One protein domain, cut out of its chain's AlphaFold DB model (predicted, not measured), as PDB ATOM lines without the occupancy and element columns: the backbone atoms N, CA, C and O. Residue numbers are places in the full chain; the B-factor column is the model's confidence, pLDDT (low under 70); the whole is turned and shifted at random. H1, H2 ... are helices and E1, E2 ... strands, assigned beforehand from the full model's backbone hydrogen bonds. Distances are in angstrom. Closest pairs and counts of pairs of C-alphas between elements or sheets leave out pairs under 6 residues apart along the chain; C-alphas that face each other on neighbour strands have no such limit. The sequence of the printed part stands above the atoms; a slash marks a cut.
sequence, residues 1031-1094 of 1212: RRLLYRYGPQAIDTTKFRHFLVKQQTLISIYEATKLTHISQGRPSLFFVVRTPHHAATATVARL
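Overview. This is residues 1031 to 1094 of the 1212 residues of the protein "Ral GTPase-activating protein subunit beta" of Ascaris suum (UniProt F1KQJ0). The model is a single, twisted sheet of four strands, made of two hairpins set side by side, E1 with E2 and E3 with E4, with a short helix, H1, before the first hairpin along the chain and a smaller one, H2, between the two hairpins. H1, before the strands, only grazes the sheet, and the small H2 sits in the turn from E2 to E3, by the end of the sheet where E2 ends and E3 begins. The printed part has 64 residues, with two named helices and four named strands in the order H1, E1, E2, H2, E3, E4; the sheet's order is E1, E2, E3, E4, all antiparallel, and the class is mixed, helices and strands. The whole is compact, with a radius of gyration of the C-alphas of 12.1 A and spans of 34 by 25 by 18 A.

Along the chain. H1, residues 1031 to 1037, begins at C-alpha 1031 (129.631, 156.056, 122.025) and is 10.1 A long from first to last C-alpha. E1, residues 1048 to 1052, is 12.7 A long, and E2, residues 1056 to 1062, is 19.7 A long. H2, residues 1067 to 1070, is 5.2 A long. E3, residues 1075 to 1082, begins at C-alpha 1075 (121.503, 164.010, 136.807) and is 22.7 A long. E4, residues 1085 to 1093, is 23.2 A long and ends at C-alpha 1093 (124.112, 166.325, 139.516).

Arrangement. E1 and E4 are the edge strands of the sheet and are apart. E1 and E2 form a hairpin at 153 degrees between their directions; N 1050 and O 1058, 2.8 A apart, are within hydrogen-bond range. E2 and E3 are antiparallel at 163 degrees, with N 1059 and O 1079 at 2.9 A. E3 and E4 form a hairpin at 165 degrees, with N 1078 and O 1090 at 2.9 A. From edge to edge the strands' lines turn by 57 degrees. H1 is only just on the sheet, with 5 pairs of C-alphas within 10 A, and only grazes it with residues 1032 to 1033. H2 only grazes it with residues 1067 to 1070; its closest C-alpha pair with E4, Ser 1070 and Arg 1093, is at 7.3 A. H1 and H2 are apart. In H1 every O i to N i+4 pair is within hydrogen-bond range; H2 is too short for such a pair, and its one O i to N i+3 pair is not within range.

Size, cuts and confidence. The C-alphas farthest apart, those of Gly 1072 and His 1084, are 35.0 A from each other. The printed part has no cut. The link from H1 to E1, 10 residues, is short; the other links are tight. The mean pLDDT of the printed part is 71.7, and 29 residues are under 70, among them residues 1031 to 1041, 1065 to 1072 and 1082 to 1088.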
ATOM      1  N   ARG A1031     129.391 157.475 122.317       65.12
ATOM      2  CA  ARG A1031     129.631 156.056 122.025       65.12
ATOM      3  C   ARG A1031     130.356 155.382 123.191       65.12
ATOM      4  O   ARG A1031     129.965 154.285 123.566       65.12
ATOM      5  N   ARG A1032     131.330 156.020 123.854       65.00
ATOM      6  CA  ARG A1032     131.903 155.470 125.102       65.00
ATOM      7  C   ARG A1032     130.938 155.520 126.281       65.00
ATOM      8  O   ARG A1032     131.056 154.670 127.158       65.00
ATOM      9  N   LEU A1033     129.996 156.464 126.321       68.31
ATOM     10  CA  LEU A1033     128.883 156.407 127.278       68.31
ATOM     11  C   LEU A1033     128.048 155.137 127.057       68.31
ATOM     12  O   LEU A1033     127.839 154.387 128.010       68.31
ATOM     13  N   LEU A1034     127.672 154.855 125.806       65.69
ATOM     14  CA  LEU A1034     127.002 153.614 125.408       65.69
ATOM     15  C   LEU A1034     127.823 152.366 125.779       65.69
ATOM     16  O   LEU A1034     127.315 151.499 126.479       65.69
ATOM     17  N   TYR A1035     129.106 152.295 125.411       62.97
ATOM     18  CA  TYR A1035     129.961 151.142 125.734       62.97
ATOM     19  C   TYR A1035     130.183 150.935 127.242       62.97
ATOM     20  O   TYR A1035     130.394 149.806 127.675       62.97
ATOM     21  N   ARG A1036     130.168 152.000 128.057       63.38
ATOM     22  CA  ARG A1036     130.439 151.907 129.502       63.38
ATOM     23  C   ARG A1036     129.230 151.476 130.328       63.38
ATOM     24  O   ARG A1036     129.421 150.910 131.402       63.38
ATOM     25  N   TYR A1037     128.020 151.789 129.869       69.06
ATOM     26  CA  TYR A1037     126.786 151.560 130.628       69.06
ATOM     27  C   TYR A1037     125.799 150.606 129.939       69.06
ATOM     28  O   TYR A1037     124.886 150.116 130.594       69.06
ATOM     29  N   GLY A1038     126.009 150.294 128.659       64.12
ATOM     30  CA  GLY A1038     125.180 149.395 127.858       64.12
ATOM     31  C   GLY A1038     123.998 150.091 127.159       64.12
ATOM     32  O   GLY A1038     123.586 151.184 127.565       64.12
ATOM     33  N   PRO A1039     123.419 149.456 126.120       64.44
ATOM     34  CA  PRO A1039     122.297 150.009 125.347       64.44
ATOM     35  C   PRO A1039     121.017 150.192 126.173       64.44
ATOM     36  O   PRO A1039     120.277 151.143 125.947       64.44
ATOM     37  N   GLN A1040     120.803 149.363 127.201       60.31
ATOM     38  CA  GLN A1040     119.681 149.508 128.143       60.31
ATOM     39  C   GLN A1040     119.763 150.791 128.998       60.31
ATOM     40  O   GLN A1040     118.769 151.217 129.582       60.31
ATOM     41  N   ALA A1041     120.951 151.399 129.103       65.31
ATOM     42  CA  ALA A1041     121.226 152.534 129.982       65.31
ATOM     43  C   ALA A1041     121.440 153.855 129.227       65.31
ATOM     44  O   ALA A1041     121.064 154.920 129.716       65.31
ATOM     45  N   ILE A1042     122.074 153.807 128.055       72.50
ATOM     46  CA  ILE A1042     122.394 154.985 127.248       72.50
ATOM     47  C   ILE A1042     121.859 154.773 125.839       72.50
ATOM     48  O   ILE A1042     122.212 153.814 125.166       72.50
ATOM     49  N   ASP A1043     121.070 155.735 125.372       75.62
ATOM     50  CA  ASP A1043     120.548 155.772 124.008       75.62
ATOM     51  C   ASP A1043     121.172 156.965 123.280       75.62
ATOM     52  O   ASP A1043     120.938 158.125 123.636       75.62
ATOM     53  N   THR A1044     121.979 156.685 122.260       71.06
ATOM     54  CA  THR A1044     122.698 157.707 121.490       71.06
ATOM     55  C   THR A1044     121.765 158.649 120.724       71.06
ATOM     56  O   THR A1044     122.150 159.787 120.469       71.06
ATOM     57  N   THR A1045     120.522 158.246 120.433       74.12
ATOM     58  CA  THR A1045     119.518 159.084 119.752       74.12
ATOM     59  C   THR A1045     118.859 160.113 120.675       74.12
ATOM     60  O   THR A1045     118.347 161.128 120.206       74.12
ATOM     61  N   LYS A1046     118.894 159.893 121.997       78.75
ATOM     62  CA  LYS A1046     118.287 160.790 122.998       78.75
ATOM     63  C   LYS A1046     119.212 161.937 123.439       78.75
ATOM     64  O   LYS A1046     118.800 162.761 124.258       78.75
ATOM     65  N   PHE A1047     120.437 162.026 122.911       83.69
ATOM     66  CA  PHE A1047     121.317 163.174 123.153       83.69
ATOM     67  C   PHE A1047     120.780 164.431 122.458       83.69
ATOM     68  O   PHE A1047     120.479 164.438 121.268       83.69
ATOM     69  N   ARG A1048     120.694 165.534 123.204       82.44
ATOM     70  CA  ARG A1048     120.345 166.854 122.670       82.44
ATOM     71  C   ARG A1048     121.618 167.638 122.400       82.44
ATOM     72  O   ARG A1048     122.375 167.923 123.326       82.44
ATOM     73  N   HIS A1049     121.847 167.977 121.138       86.62
ATOM     74  CA  HIS A1049     123.053 168.663 120.686       86.62
ATOM     75  C   HIS A1049     122.838 170.180 120.606       86.62
ATOM     76  O   HIS A1049     121.901 170.653 119.967       86.62
ATOM     77  N   PHE A1050     123.735 170.944 121.226       83.75
ATOM     78  CA  PHE A1050     123.713 172.404 121.271       83.75
ATOM     79  C   PHE A1050     125.039 172.958 120.749       83.75
ATOM     80  O   PHE A1050     126.101 172.652 121.291       83.75
ATOM     81  N   LEU A1051     124.989 173.791 119.708       81.38
ATOM     82  CA  LEU A1051     126.174 174.436 119.147       81.38
ATOM     83  C   LEU A1051     126.368 175.827 119.767       81.38
ATOM     84  O   LEU A1051     125.703 176.796 119.404       81.38
ATOM     85  N   VAL A1052     127.302 175.932 120.706       78.12
ATOM     86  CA  VAL A1052     127.648 177.170 121.408       78.12
ATOM     87  C   VAL A1052     128.712 177.936 120.615       78.12
ATOM     88  O   VAL A1052     129.771 177.401 120.281       78.12
ATOM     89  N   LYS A1053     128.425 179.211 120.309       73.12
ATOM     90  CA  LYS A1053     129.307 180.132 119.557       73.12
ATOM     91  C   LYS A1053     129.825 179.569 118.216       73.12
ATOM     92  O   LYS A1053     130.944 179.869 117.826       73.12
ATOM     93  N   GLN A1054     129.038 178.728 117.536       71.62
ATOM     94  CA  GLN A1054     129.389 178.058 116.265       71.62
ATOM     95  C   GLN A1054     130.647 177.157 116.289       71.62
ATOM     96  O   GLN A1054     130.993 176.581 115.264       71.62
ATOM     97  N   GLN A1055     131.312 176.994 117.437       68.81
ATOM     98  CA  GLN A1055     132.606 176.303 117.545       68.81
ATOM     99  C   GLN A1055     132.623 175.199 118.609       68.81
ATOM    100  O   GLN A1055     133.434 174.283 118.526       68.81
ATOM    101  N   THR A1056     131.753 175.265 119.621       76.31
ATOM    102  CA  THR A1056     131.696 174.285 120.716       76.31
ATOM    103  C   THR A1056     130.406 173.482 120.634       76.31
ATOM    104  O   THR A1056     129.326 174.051 120.770       76.31
ATOM    105  N   LEU A1057     130.498 172.169 120.433       82.94
ATOM    106  CA  LEU A1057     129.339 171.275 120.438       82.94
ATOM    107  C   LEU A1057     129.165 170.679 121.837       82.94
ATOM    108  O   LEU A1057     130.083 170.045 122.357       82.94
ATOM    109  N   ILE A1058     127.992 170.870 122.436       85.00
ATOM    110  CA  ILE A1058     127.622 170.299 123.733       85.00
ATOM    111  C   ILE A1058     126.466 169.323 123.525       85.00
ATOM    112  O   ILE A1058     125.375 169.735 123.138       85.00
ATOM    113  N   SER A1059     126.684 168.042 123.797       85.88
ATOM    114  CA  SER A1059     125.653 167.001 123.738       85.88
ATOM    115  C   SER A1059     125.187 166.659 125.149       85.88
ATOM    116  O   SER A1059     126.003 166.254 125.971       85.88
ATOM    117  N   ILE A1060     123.897 166.803 125.446       87.50
ATOM    118  CA  ILE A1060     123.330 166.575 126.784       87.50
ATOM    119  C   ILE A1060     122.397 165.362 126.756       87.50
ATOM    120  O   ILE A1060     121.523 165.280 125.896       87.50
ATOM    121  N   TYR A1061     122.553 164.451 127.716       84.75
ATOM    122  CA  TYR A1061     121.704 163.275 127.915       84.75
ATOM    123  C   TYR A1061     121.184 163.224 129.354       84.75
ATOM    124  O   TYR A1061     121.919 163.496 130.309       84.75
ATOM    125  N   GLU A1062     119.913 162.866 129.522       82.94
ATOM    126  CA  GLU A1062     119.276 162.790 130.834       82.94
ATOM    127  C   GLU A1062     119.643 161.489 131.566       82.94
ATOM    128  O   GLU A1062     119.119 160.417 131.280       82.94
ATOM    129  N   ALA A1063     120.532 161.591 132.553       75.88
ATOM    130  CA  ALA A1063     121.043 160.463 133.330       75.88
ATOM    131  C   ALA A1063     120.196 160.137 134.578       75.88
ATOM    132  O   ALA A1063     120.535 159.218 135.322       75.88
ATOM    133  N   THR A1064     119.109 160.871 134.843       71.44
ATOM    134  CA  THR A1064     118.283 160.736 136.060       71.44
ATOM    135  C   THR A1064     117.777 159.304 136.285       71.44
ATOM    136  O   THR A1064     117.766 158.829 137.421       71.44
ATOM    137  N   LYS A1065     117.432 158.588 135.204       63.78
ATOM    138  CA  LYS A1065     116.922 157.202 135.239       63.78
ATOM    139  C   LYS A1065     117.983 156.148 135.594       63.78
ATOM    140  O   LYS A1065     117.632 155.008 135.877       63.78
ATOM    141  N   LEU A1066     119.267 156.514 135.617       69.00
ATOM    142  CA  LEU A1066     120.378 155.604 135.898       69.00
ATOM    143  C   LEU A1066     120.669 155.550 137.395       69.00
ATOM    144  O   LEU A1066     121.593 156.200 137.879       69.00
ATOM    145  N   THR A1067     119.876 154.763 138.124       58.12
ATOM    146  CA  THR A1067     119.905 154.635 139.595       58.12
ATOM    147  C   THR A1067     121.316 154.464 140.176       58.12
ATOM    148  O   THR A1067     121.677 155.171 141.117       58.12
ATOM    149  N   HIS A1068     122.154 153.623 139.558       61.81
ATOM    150  CA  HIS A1068     123.551 153.380 139.952       61.81
ATOM    151  C   HIS A1068     124.485 154.608 139.856       61.81
ATOM    152  O   HIS A1068     125.557 154.611 140.457       61.81
ATOM    153  N   ILE A1069     124.112 155.649 139.104       63.97
ATOM    154  CA  ILE A1069     124.949 156.833 138.814       63.97
ATOM    155  C   ILE A1069     124.323 158.105 139.395       63.97
ATOM    156  O   ILE A1069     125.038 158.990 139.886       63.97
ATOM    157  N   SER A1070     122.994 158.192 139.325       61.06
ATOM    158  CA  SER A1070     122.187 159.308 139.801       61.06
ATOM    159  C   SER A1070     121.991 159.286 141.314       61.06
ATOM    160  O   SER A1070     121.823 160.349 141.908       61.06
ATOM    161  N   GLN A1071     122.027 158.104 141.949       62.47
ATOM    162  CA  GLN A1071     121.677 157.917 143.366       62.47
ATOM    163  C   GLN A1071     120.307 158.543 143.706       62.47
ATOM    164  O   GLN A1071     120.134 159.159 144.754       62.47
ATOM    165  N   GLY A1072     119.353 158.463 142.769       60.06
ATOM    166  CA  GLY A1072     118.018 159.064 142.895       60.06
ATOM    167  C   GLY A1072     117.950 160.584 142.677       60.06
ATOM    168  O   GLY A1072     116.883 161.167 142.846       60.06
ATOM    169  N   ARG A1073     119.052 161.250 142.299       71.38
ATOM    170  CA  ARG A1073     119.110 162.713 142.102       71.38
ATOM    171  C   ARG A1073     119.024 163.112 140.620       71.38
ATOM    172  O   ARG A1073     119.632 162.434 139.787       71.38
ATOM    173  N   PRO A1074     118.383 164.247 140.268       77.75
ATOM    174  CA  PRO A1074     118.411 164.798 138.912       77.75
ATOM    175  C   PRO A1074     119.847 164.923 138.391       77.75
ATOM    176  O   PRO A1074     120.681 165.609 138.991       77.75
ATOM    177  N   SER A1075     120.140 164.208 137.305       80.88
ATOM    178  CA  SER A1075     121.503 164.010 136.807       80.88
ATOM    179  C   SER A1075     121.539 164.107 135.287       80.88
ATOM    180  O   SER A1075     120.686 163.545 134.605       80.88
ATOM    181  N   LEU A1076     122.548 164.784 134.743       83.12
ATOM    182  CA  LEU A1076     122.762 164.952 133.307       83.12
ATOM    183  C   LEU A1076     124.181 164.517 132.944       83.12
ATOM    184  O   LEU A1076     125.146 164.977 133.558       83.12
ATOM    185  N   PHE A1077     124.319 163.697 131.905       82.69
ATOM    186  CA  PHE A1077     125.579 163.605 131.174       82.69
ATOM    187  C   PHE A1077     125.658 164.783 130.209       82.69
ATOM    188  O   PHE A1077     124.700 165.056 129.488       82.69
ATOM    189  N   PHE A1078     126.801 165.458 130.155       82.38
ATOM    190  CA  PHE A1078     127.084 166.428 129.104       82.38
ATOM    191  C   PHE A1078     128.474 166.187 128.512       82.38
ATOM    192  O   PHE A1078     129.467 166.077 129.233       82.38
ATOM    193  N   VAL A1079     128.521 166.067 127.186       81.50
ATOM    194  CA  VAL A1079     129.724 165.863 126.377       81.50
ATOM    195  C   VAL A1079     130.067 167.186 125.709       81.50
ATOM    196  O   VAL A1079     129.294 167.670 124.888       81.50
ATOM    197  N   VAL A1080     131.215 167.771 126.036       78.69
ATOM    198  CA  VAL A1080     131.704 169.006 125.411       78.69
ATOM    199  C   VAL A1080     132.788 168.659 124.397       78.69
ATOM    200  O   VAL A1080     133.777 168.011 124.735       78.69
ATOM    201  N   ARG A1081     132.617 169.114 123.154       77.75
ATOM    202  CA  ARG A1081     133.632 169.107 122.094       77.75
ATOM    203  C   ARG A1081     133.992 170.545 121.738       77.75
ATOM    204  O   ARG A1081     133.099 171.350 121.482       77.75
ATOM    205  N   THR A1082     135.282 170.859 121.666       69.75
ATOM    206  CA  THR A1082     135.773 172.155 121.163       69.75
ATOM    207  C   THR A1082     136.846 171.920 120.095       69.75
ATOM    208  O   THR A1082     137.434 170.838 120.086       69.75
ATOM    209  N   PRO A1083     137.178 172.903 119.237       48.59
ATOM    210  CA  PRO A1083     138.162 172.715 118.166       48.59
ATOM    211  C   PRO A1083     139.604 172.575 118.679       48.59
ATOM    212  O   PRO A1083     140.504 172.256 117.910       48.59
ATOM    213  N   HIS A1084     139.831 172.856 119.967       48.56
ATOM    214  CA  HIS A1084     141.153 172.894 120.603       48.56
ATOM    215  C   HIS A1084     141.260 171.950 121.813       48.56
ATOM    216  O   HIS A1084     142.325 171.801 122.390       48.56
ATOM    217  N   HIS A1085     140.173 171.288 122.214       54.16
ATOM    218  CA  HIS A1085     140.185 170.330 123.319       54.16
ATOM    219  C   HIS A1085     139.360 169.109 122.933       54.16
ATOM    220  O   HIS A1085     138.151 169.219 122.697       54.16
ATOM    221  N   ALA A1086     140.023 167.950 122.915       51.19
ATOM    222  CA  ALA A1086     139.390 166.658 122.693       51.19
ATOM    223  C   ALA A1086     138.244 166.428 123.686       51.19
ATOM    224  O   ALA A1086     138.337 166.836 124.849       51.19
ATOM    225  N   ALA A1087     137.198 165.742 123.219       61.75
ATOM    226  CA  ALA A1087     135.917 165.629 123.903       61.75
ATOM    227  C   ALA A1087     136.048 165.267 125.397       61.75
ATOM    228  O   ALA A1087     136.909 164.475 125.799       61.75
ATOM    229  N   THR A1088     135.180 165.848 126.221       64.62
ATOM    230  CA  THR A1088     135.084 165.570 127.659       64.62
ATOM    231  C   THR A1088     133.631 165.300 128.024       64.62
ATOM    232  O   THR A1088     132.762 166.127 127.763       64.62
ATOM    233  N   ALA A1089     133.341 164.138 128.614       72.56
ATOM    234  CA  ALA A1089     132.014 163.832 129.140       72.56
ATOM    235  C   ALA A1089     132.026 163.923 130.669       72.56
ATOM    236  O   ALA A1089     132.842 163.291 131.340       72.56
ATOM    237  N   THR A1090     131.108 164.715 131.215       69.25
ATOM    238  CA  THR A1090     130.998 164.981 132.655       69.25
ATOM    239  C   THR A1090     129.572 164.705 133.124       69.25
ATOM    240  O   THR A1090     128.622 164.841 132.352       69.25
ATOM    241  N   VAL A1091     129.411 164.315 134.391       77.31
ATOM    242  CA  VAL A1091     128.096 164.215 135.043       77.31
ATOM    243  C   VAL A1091     127.853 165.487 135.847       77.31
ATOM    244  O   VAL A1091     128.590 165.762 136.792       77.31
ATOM    245  N   ALA A1092     126.804 166.232 135.516       75.69
ATOM    246  CA  ALA A1092     126.219 167.207 136.429       75.69
ATOM    247  C   ALA A1092     125.164 166.499 137.286       75.69
ATOM    248  O   ALA A1092     124.290 165.822 136.746       75.69
ATOM    249  N   ARG A1093     125.215 166.676 138.608       79.62
ATOM    250  CA  ARG A1093     124.112 166.325 139.516       79.62
ATOM    251  C   ARG A1093     123.622 167.589 140.201       79.62
ATOM    252  O   ARG A1093     124.444 168.412 140.607       79.62
ATOM    253  N   LEU A1094     122.309 167.740 140.335       69.81
ATOM    254  CA  LEU A1094     121.740 168.854 141.084       69.81
ATOM    255  C   LEU A1094     121.759 168.535 142.587       69.81
ATOM    256  O   LEU A1094     121.296 167.476 143.008       69.81
TER     257      LEU A1094